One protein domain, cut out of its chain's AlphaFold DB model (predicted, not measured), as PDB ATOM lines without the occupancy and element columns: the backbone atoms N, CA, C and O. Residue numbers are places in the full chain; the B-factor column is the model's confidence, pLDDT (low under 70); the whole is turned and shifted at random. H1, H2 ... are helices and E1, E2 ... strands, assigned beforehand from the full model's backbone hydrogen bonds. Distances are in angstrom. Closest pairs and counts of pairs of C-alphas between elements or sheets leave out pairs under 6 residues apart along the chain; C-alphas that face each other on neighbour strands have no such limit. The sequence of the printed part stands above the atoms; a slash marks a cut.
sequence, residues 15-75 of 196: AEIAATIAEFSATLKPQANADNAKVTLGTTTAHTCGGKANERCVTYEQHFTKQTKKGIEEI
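What this domain is: This is residues 15 to 75 of the 196 residues of the protein "Trypanosomal VSG domain containing protein, putative" of Trypanosoma equiperdum (UniProt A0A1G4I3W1). A small antiparallel sheet, E1 - E2 - E3, has helix H1 running off it as an arm, whose residues 15 to 20 stick out; short H2 comes near Ser 25 of this arm. The strands form a meander, each the antiparallel neighbour of the one before. The printed part has 61 residues, under half in named elements, in the order H1, E1, E2, E3, H2, class mixed. It is flat, 38 by 27 by 14 A, and only just compact, close to loose, with radius of gyration of the C-alphas 12.3 A.

How they stand to each other: Start at H1, residues 15 to 27, every O i to N i+4 pair within hydrogen-bond range; its residues 24 to 27 only graze the sheet. E1, residues 29 to 31, and E2, residues 38 to 43, form a hairpin at 137 degrees, N 29 and O 40 within hydrogen-bond range at 2.8 A. E2 and E3, residues 56 to 59, form another at 161 degrees, N 41 and O 58 within range at 2.9 A. H2, residues 71 to 74, too short for O i to N i+4 pairs, is close to H1 but not clearly touching; their closest C-alphas, Ser 25 and Ile 72, are 7.0 A apart.

Where its parts are: Find C-alpha 15 at (33.135, 36.134, 44.657); H1 runs 18.3 A. E2 spans 13.3 A; H2 ends at C-alpha 74, (44.239, 38.981, 27.959).

The domain as a whole: The printed part has no cut; links E2 to E3 and E3 to H2 are long. Residues 32 to 37 have pLDDT under 70.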
ATOM      1  N   ALA A  15      33.270  34.718  44.324       88.94
ATOM      2  CA  ALA A  15      33.135  36.134  44.657       88.94
ATOM      3  C   ALA A  15      34.481  36.782  45.014       88.94
ATOM      4  O   ALA A  15      34.766  37.886  44.556       88.94
ATOM      5  N   GLU A  16      35.329  36.092  45.784       90.44
ATOM      6  CA  GLU A  16      36.658  36.594  46.153       90.44
ATOM      7  C   GLU A  16      37.572  36.740  44.935       90.44
ATOM      8  O   GLU A  16      38.276  37.746  44.809       90.44
ATOM      9  N   ILE A  17      37.539  35.778  44.006       92.75
ATOM     10  CA  ILE A  17      38.308  35.876  42.759       92.75
ATOM     11  C   ILE A  17      37.840  37.086  41.941       92.75
ATOM     12  O   ILE A  17      38.670  37.895  41.518       92.75
ATOM     13  N   ALA A  18      36.526  37.252  41.773       93.12
ATOM     14  CA  ALA A  18      35.962  38.347  40.993       93.12
ATOM     15  C   ALA A  18      36.311  39.713  41.599       93.12
ATOM     16  O   ALA A  18      36.719  40.624  40.875       93.12
ATOM     17  N   ALA A  19      36.201  39.834  42.926       92.94
ATOM     18  CA  ALA A  19      36.566  41.036  43.664       92.94
ATOM     19  C   ALA A  19      38.059  41.357  43.515       92.94
ATOM     20  O   ALA A  19      38.405  42.494  43.205       92.94
ATOM     21  N   THR A  20      38.933  40.354  43.632       92.44
ATOM     22  CA  THR A  20      40.387  40.533  43.485       92.44
ATOM     23  C   THR A  20      40.762  40.989  42.073       92.44
ATOM     24  O   THR A  20      41.597  41.876  41.908       92.44
ATOM     25  N   ILE A  21      40.137  40.421  41.033       94.69
ATOM     26  CA  ILE A  21      40.358  40.859  39.645       94.69
ATOM     27  C   ILE A  21      39.886  42.305  39.459       94.69
ATOM     28  O   ILE A  21      40.576  43.090  38.808       94.69
ATOM     29  N   ALA A  22      38.732  42.672  40.025       94.50
ATOM     30  CA  ALA A  22      38.198  44.029  39.941       94.50
ATOM     31  C   ALA A  22      39.090  45.047  40.669       94.50
ATOM     32  O   ALA A  22      39.395  46.099  40.107       94.50
ATOM     33  N   GLU A  23      39.559  44.719  41.872       94.94
ATOM     34  CA  GLU A  23      40.493  45.545  42.639       94.94
ATOM     35  C   GLU A  23      41.812  45.717  41.884       94.94
ATOM     36  O   GLU A  23      42.256  46.842  41.657       94.94
ATOM     37  N   PHE A  24      42.390  44.620  41.388       94.44
ATOM     38  CA  PHE A  24      43.579  44.682  40.547       94.44
ATOM     39  C   PHE A  24      43.355  45.587  39.329       94.44
ATOM     40  O   PHE A  24      44.153  46.495  39.095       94.44
ATOM     41  N   SER A  25      42.247  45.411  38.605       91.44
ATOM     42  CA  SER A  25      41.875  46.259  37.464       91.44
ATOM     43  C   SER A  25      41.854  47.742  37.829       91.44
ATOM     44  O   SER A  25      42.411  48.565  37.110       91.44
ATOM     45  N   ALA A  26      41.257  48.082  38.974       91.81
ATOM     46  CA  ALA A  26      41.149  49.456  39.451       91.81
ATOM     47  C   ALA A  26      42.503  50.058  39.866       91.81
ATOM     48  O   ALA A  26      42.691  51.269  39.773       91.81
ATOM     49  N   THR A  27      43.460  49.231  40.303       92.38
ATOM     50  CA  THR A  27      44.820  49.692  40.640       92.38
ATOM     51  C   THR A  27      45.708  49.936  39.422       92.38
ATOM     52  O   THR A  27      46.751  50.592  39.545       92.38
ATOM     53  N   LEU A  28      45.323  49.428  38.248       89.31
ATOM     54  CA  LEU A  28      46.059  49.669  37.017       89.31
ATOM     55  C   LEU A  28      45.959  51.141  36.620       89.31
ATOM     56  O   LEU A  28      44.886  51.737  36.576       89.31
ATOM     57  N   LYS A  29      47.105  51.722  36.277       87.50
ATOM     58  CA  LYS A  29      47.227  53.099  35.806       87.50
ATOM     59  C   LYS A  29      47.350  53.085  34.285       87.50
ATOM     60  O   LYS A  29      48.431  52.750  33.782       87.50
ATOM     61  N   PRO A  30      46.274  53.408  33.545       81.88
ATOM     62  CA  PRO A  30      46.359  53.603  32.111       81.88
ATOM     63  C   PRO A  30      47.012  54.952  31.813       81.88
ATOM     64  O   PRO A  30      46.692  55.967  32.425       81.88
ATOM     65  N   GLN A  31      47.891  54.968  30.821       77.81
ATOM     66  CA  GLN A  31      48.367  56.180  30.178       77.81
ATOM     67  C   GLN A  31      47.913  56.146  28.723       77.81
ATOM     68  O   GLN A  31      48.284  55.249  27.958       77.81
ATOM     69  N   ALA A  32      47.094  57.127  28.353       63.22
ATOM     70  CA  ALA A  32      46.624  57.280  26.990       63.22
ATOM     71  C   ALA A  32      47.776  57.759  26.097       63.22
ATOM     72  O   ALA A  32      48.264  58.873  26.259       63.22
ATOM     73  N   ASN A  33      48.180  56.924  25.140       60.03
ATOM     74  CA  ASN A  33      48.945  57.334  23.966       60.03
ATOM     75  C   ASN A  33      48.134  56.992  22.708       60.03
ATOM     76  O   ASN A  33      47.268  56.114  22.744       60.03
ATOM     77  N   ALA A  34      48.422  57.686  21.603       56.31
ATOM     78  CA  ALA A  34      47.639  57.640  20.367       56.31
ATOM     79  C   ALA A  34      47.393  56.218  19.825       56.31
ATOM     80  O   ALA A  34      46.310  55.974  19.293       56.31
ATOM     81  N   ASP A  35      48.309  55.264  20.045       56.47
ATOM     82  CA  ASP A  35      48.247  53.937  19.410       56.47
ATOM     83  C   ASP A  35      48.122  52.741  20.368       56.47
ATOM     84  O   ASP A  35      47.456  51.774  20.008       56.47
ATOM     85  N   ASN A  36      48.639  52.819  21.601       63.50
ATOM     86  CA  ASN A  36      48.508  51.776  22.629       63.50
ATOM     87  C   ASN A  36      48.405  52.406  24.023       63.50
ATOM     88  O   ASN A  36      49.151  53.337  24.339       63.50
ATOM     89  N   ALA A  37      47.515  51.886  24.871       67.56
ATOM     90  CA  ALA A  37      47.474  52.290  26.271       67.56
ATOM     91  C   ALA A  37      48.673  51.667  26.996       67.56
ATOM     92  O   ALA A  37      48.787  50.442  27.080       67.56
ATOM     93  N   LYS A  38      49.570  52.494  27.543       79.31
ATOM     94  CA  LYS A  38      50.571  51.984  28.484       79.31
ATOM     95  C   LYS A  38      49.852  51.731  29.797       79.31
ATOM     96  O   LYS A  38      49.428  52.675  30.456       79.31
ATOM     97  N   VAL A  39      49.673  50.468  30.157       86.31
ATOM     98  CA  VAL A  39      48.990  50.088  31.395       86.31
ATOM     99  C   VAL A  39      50.024  49.582  32.381       86.31
ATOM    100  O   VAL A  39      50.781  48.668  32.067       86.31
ATOM    101  N   THR A  40      50.084  50.194  33.561       89.31
ATOM    102  CA  THR A  40      51.106  49.879  34.568       89.31
ATOM    103  C   THR A  40      50.500  49.647  35.943       89.31
ATOM    104  O   THR A  40      49.515  50.281  36.311       89.31
ATOM    105  N   LEU A  41      51.114  48.760  36.718       91.31
ATOM    106  CA  LEU A  41      50.886  48.626  38.154       91.31
ATOM    107  C   LEU A  41      52.071  49.251  38.893       91.31
ATOM    108  O   LEU A  41      53.212  48.995  38.515       91.31
ATOM    109  N   GLY A  42      51.820  50.019  39.955       89.31
ATOM    110  CA  GLY A  42      52.864  50.542  40.845       89.31
ATOM    111  C   GLY A  42      53.295  51.988  40.575       89.31
ATOM    112  O   GLY A  42      52.515  52.821  40.094       89.31
ATOM    113  N   THR A  43      54.528  52.309  40.968       89.44
ATOM    114  CA  THR A  43      55.118  53.653  40.880       89.44
ATOM    115  C   THR A  43      56.015  53.744  39.655       89.44
ATOM    116  O   THR A  43      56.957  52.963  39.514       89.44
ATOM    117  N   THR A  44      55.728  54.709  38.784       85.50
ATOM    118  CA  THR A  44      56.443  54.959  37.525       85.50
ATOM    119  C   THR A  44      56.904  56.412  37.465       85.50
ATOM    120  O   THR A  44      56.253  57.292  38.030       85.50
ATOM    121  N   THR A  45      57.997  56.680  36.748       80.38
ATOM    122  CA  THR A  45      58.379  58.039  36.348       80.38
ATOM    123  C   THR A  45      58.145  58.167  34.845       80.38
ATOM    124  O   THR A  45      58.520  57.284  34.078       80.38
ATOM    125  N   ALA A  46      57.476  59.237  34.404       74.12
ATOM    126  CA  ALA A  46      57.124  59.456  32.993       74.12
ATOM    127  C   ALA A  46      56.357  58.283  32.331       74.12
ATOM    128  O   ALA A  46      56.473  58.053  31.126       74.12
ATOM    129  N   HIS A  47      55.570  57.535  33.116       70.25
ATOM    130  CA  HIS A  47      54.769  56.391  32.654       70.25
ATOM    131  C   HIS A  47      55.592  55.277  31.989       70.25
ATOM    132  O   HIS A  47      55.084  54.519  31.160       70.25
ATOM    133  N   THR A  48      56.874  55.181  32.336       74.88
ATOM    134  CA  THR A  48      57.739  54.070  31.948       74.88
ATOM    135  C   THR A  48      57.997  53.167  33.138       74.88
ATOM    136  O   THR A  48      58.052  53.630  34.275       74.88
ATOM    137  N   CYS A  49      58.160  51.875  32.866       82.38
ATOM    138  CA  CYS A  49      58.662  50.926  33.845       82.38
ATOM    139  C   CYS A  49      60.073  50.495  33.448       82.38
ATOM    140  O   CYS A  49      60.279  49.397  32.940       82.38
ATOM    141  N   GLY A  50      61.016  51.434  33.561       80.88
ATOM    142  CA  GLY A  50      62.377  51.299  33.036       80.88
ATOM    143  C   GLY A  50      63.414  50.908  34.084       80.88
ATOM    144  O   GLY A  50      64.590  50.801  33.752       80.88
ATOM    145  N   GLY A  51      63.003  50.731  35.342       80.06
ATOM    146  CA  GLY A  51      63.906  50.392  36.442       80.06
ATOM    147  C   GLY A  51      64.748  51.575  36.922       80.06
ATOM    148  O   GLY A  51      65.833  51.374  37.464       80.06
ATOM    149  N   LYS A  52      64.283  52.815  36.713       84.06
ATOM    150  CA  LYS A  52      64.965  54.007  37.237       84.06
ATOM    151  C   LYS A  52      64.874  54.069  38.764       84.06
ATOM    152  O   LYS A  52      64.050  53.403  39.392       84.06
ATOM    153  N   ALA A  53      65.698  54.928  39.367       83.00
ATOM    154  CA  ALA A  53      65.605  55.228  40.792       83.00
ATOM    155  C   ALA A  53      64.162  55.624  41.164       83.00
ATOM    156  O   ALA A  53      63.554  56.461  40.499       83.00
ATOM    157  N   ASN A  54      63.632  55.015  42.228       83.00
ATOM    158  CA  ASN A  54      62.255  55.166  42.724       83.00
ATOM    159  C   ASN A  54      61.136  54.564  41.850       83.00
ATOM    160  O   ASN A  54      59.962  54.714  42.191       83.00
ATOM    161  N   GLU A  55      61.454  53.832  40.779       88.44
ATOM    162  CA  GLU A  55      60.458  53.051  40.040       88.44
ATOM    163  C   GLU A  55      60.302  51.652  40.643       88.44
ATOM    164  O   GLU A  55      61.271  50.921  40.848       88.44
ATOM    165  N   ARG A  56      59.056  51.260  40.911       89.31
ATOM    166  CA  ARG A  56      58.677  49.880  41.237       89.31
ATOM    167  C   ARG A  56      57.343  49.603  40.579       89.31
ATOM    168  O   ARG A  56      56.306  50.053  41.067       89.31
ATOM    169  N   CYS A  57      57.379  48.902  39.458       89.75
ATOM    170  CA  CYS A  57      56.210  48.744  38.616       89.75
ATOM    171  C   CYS A  57      56.256  47.464  37.784       89.75
ATOM    172  O   CYS A  57      57.287  46.799  37.684       89.75
ATOM    173  N   VAL A  58      55.121  47.155  37.164       89.50
ATOM    174  CA  VAL A  58      54.972  46.128  36.128       89.50
ATOM    175  C   VAL A  58      54.194  46.748  34.969       89.50
ATOM    176  O   VAL A  58      53.222  47.467  35.209       89.50
ATOM    177  N   THR A  59      54.616  46.497  33.727       88.19
ATOM    178  CA  THR A  59      53.870  46.910  32.527       88.19
ATOM    179  C   THR A  59      53.015  45.764  31.994       88.19
ATOM    180  O   THR A  59      53.457  44.619  31.941       88.19
ATOM    181  N   TYR A  60      51.793  46.094  31.588       87.75
ATOM    182  CA  TYR A  60      50.828  45.199  30.953       87.75
ATOM    183  C   TYR A  60      50.468  45.658  29.537       87.75
ATOM    184  O   TYR A  60      49.509  45.163  28.962       87.75
ATOM    185  N   GLU A  61      51.218  46.598  28.955       82.31
ATOM    186  CA  GLU A  61      50.912  47.221  27.655       82.31
ATOM    187  C   GLU A  61      50.602  46.221  26.525       82.31
ATOM    188  O   GLU A  61      49.687  46.449  25.735       82.31
ATOM    189  N   GLN A  62      51.288  45.073  26.498       82.62
ATOM    190  CA  GLN A  62      51.090  44.025  25.489       82.62
ATOM    191  C   GLN A  62      49.705  43.361  25.560       82.62
ATOM    192  O   GLN A  62      49.277  42.745  24.591       82.62
ATOM    193  N   HIS A  63      48.997  43.506  26.680       85.94
ATOM    194  CA  HIS A  63      47.664  42.947  26.920       85.94
ATOM    195  C   HIS A  63      46.539  43.984  26.736       85.94
ATOM    196  O   HIS A  63      45.363  43.662  26.857       85.94
ATOM    197  N   PHE A  64      46.879  45.246  26.450       82.94
ATOM    198  CA  PHE A  64      45.919  46.342  26.260       82.94
ATOM    199  C   PHE A  64      46.030  46.952  24.857       82.94
ATOM    200  O   PHE A  64      45.968  48.170  24.665       82.94
ATOM    201  N   THR A  65      46.182  46.087  23.851       77.88
ATOM    202  CA  THR A  65      46.235  46.502  22.446       77.88
ATOM    203  C   THR A  65      44.834  46.798  21.901       77.88
ATOM    204  O   THR A  65      43.843  46.155  22.263       77.88
ATOM    205  N   LYS A  66      44.726  47.754  20.969       72.25
ATOM    206  CA  LYS A  66      43.445  48.066  20.300       72.25
ATOM    207  C   LYS A  66      42.898  46.902  19.461       72.25
ATOM    208  O   LYS A  66      41.700  46.865  19.191       72.25
ATOM    209  N   GLN A  67      43.774  45.987  19.037       72.19
ATOM    210  CA  GLN A  67      43.459  44.852  18.165       72.19
ATOM    211  C   GLN A  67      42.570  43.827  18.875       72.19
ATOM    212  O   GLN A  67      41.562  43.388  18.327       72.19
ATOM    213  N   THR A  68      42.924  43.456  20.106       70.44
ATOM    214  CA  THR A  68      42.253  42.364  20.815       70.44
ATOM    215  C   THR A  68      41.009  42.832  21.556       70.44
ATOM    216  O   THR A  68      40.068  42.053  21.693       70.44
ATOM    217  N   LYS A  69      40.984  44.086  22.040       71.12
ATOM    218  CA  LYS A  69      39.920  44.651  22.901       71.12
ATOM    219  C   LYS A  69      39.586  43.787  24.129       71.12
ATOM    220  O   LYS A  69      38.533  43.959  24.734       71.12
ATOM    221  N   LYS A  70      40.473  42.858  24.503       77.50
ATOM    222  CA  LYS A  70      40.291  41.943  25.640       77.50
ATOM    223  C   LYS A  70      40.729  42.573  26.959       77.50
ATOM    224  O   LYS A  70      40.239  42.173  28.011       77.50
ATOM    225  N   GLY A  71      41.603  43.580  26.899       83.56
ATOM    226  CA  GLY A  71      42.079  44.315  28.065       83.56
ATOM    227  C   GLY A  71      42.612  43.368  29.135       83.56
ATOM    228  O   GLY A  71      43.409  42.476  28.862       83.56
ATOM    229  N   ILE A  72      42.109  43.511  30.357       88.81
ATOM    230  CA  ILE A  72      42.547  42.712  31.500       88.81
ATOM    231  C   ILE A  72      42.377  41.191  31.304       88.81
ATOM    232  O   ILE A  72      43.165  40.408  31.827       88.81
ATOM    233  N   GLU A  73      41.407  40.763  30.493       90.50
ATOM    234  CA  GLU A  73      41.131  39.345  30.228       90.50
ATOM    235  C   GLU A  73      42.194  38.680  29.328       90.50
ATOM    236  O   GLU A  73      42.222  37.455  29.184       90.50
ATOM    237  N   GLU A  74      43.088  39.470  28.724       87.81
ATOM    238  CA  GLU A  74      44.239  38.981  27.959       87.81
ATOM    239  C   GLU A  74      45.429  38.596  28.851       87.81
ATOM    240  O   GLU A  74      46.330  37.878  28.415       87.81
ATOM    241  N   ILE A  75      45.425  39.016  30.118       90.94
ATOM    242  CA  ILE A  75      46.492  38.690  31.058       90.94
ATOM    243  C   ILE A  75      46.388  37.197  31.450       90.94
ATOM    244  O   ILE A  75      45.370  36.779  32.012       90.94
TER     245      ILE A  75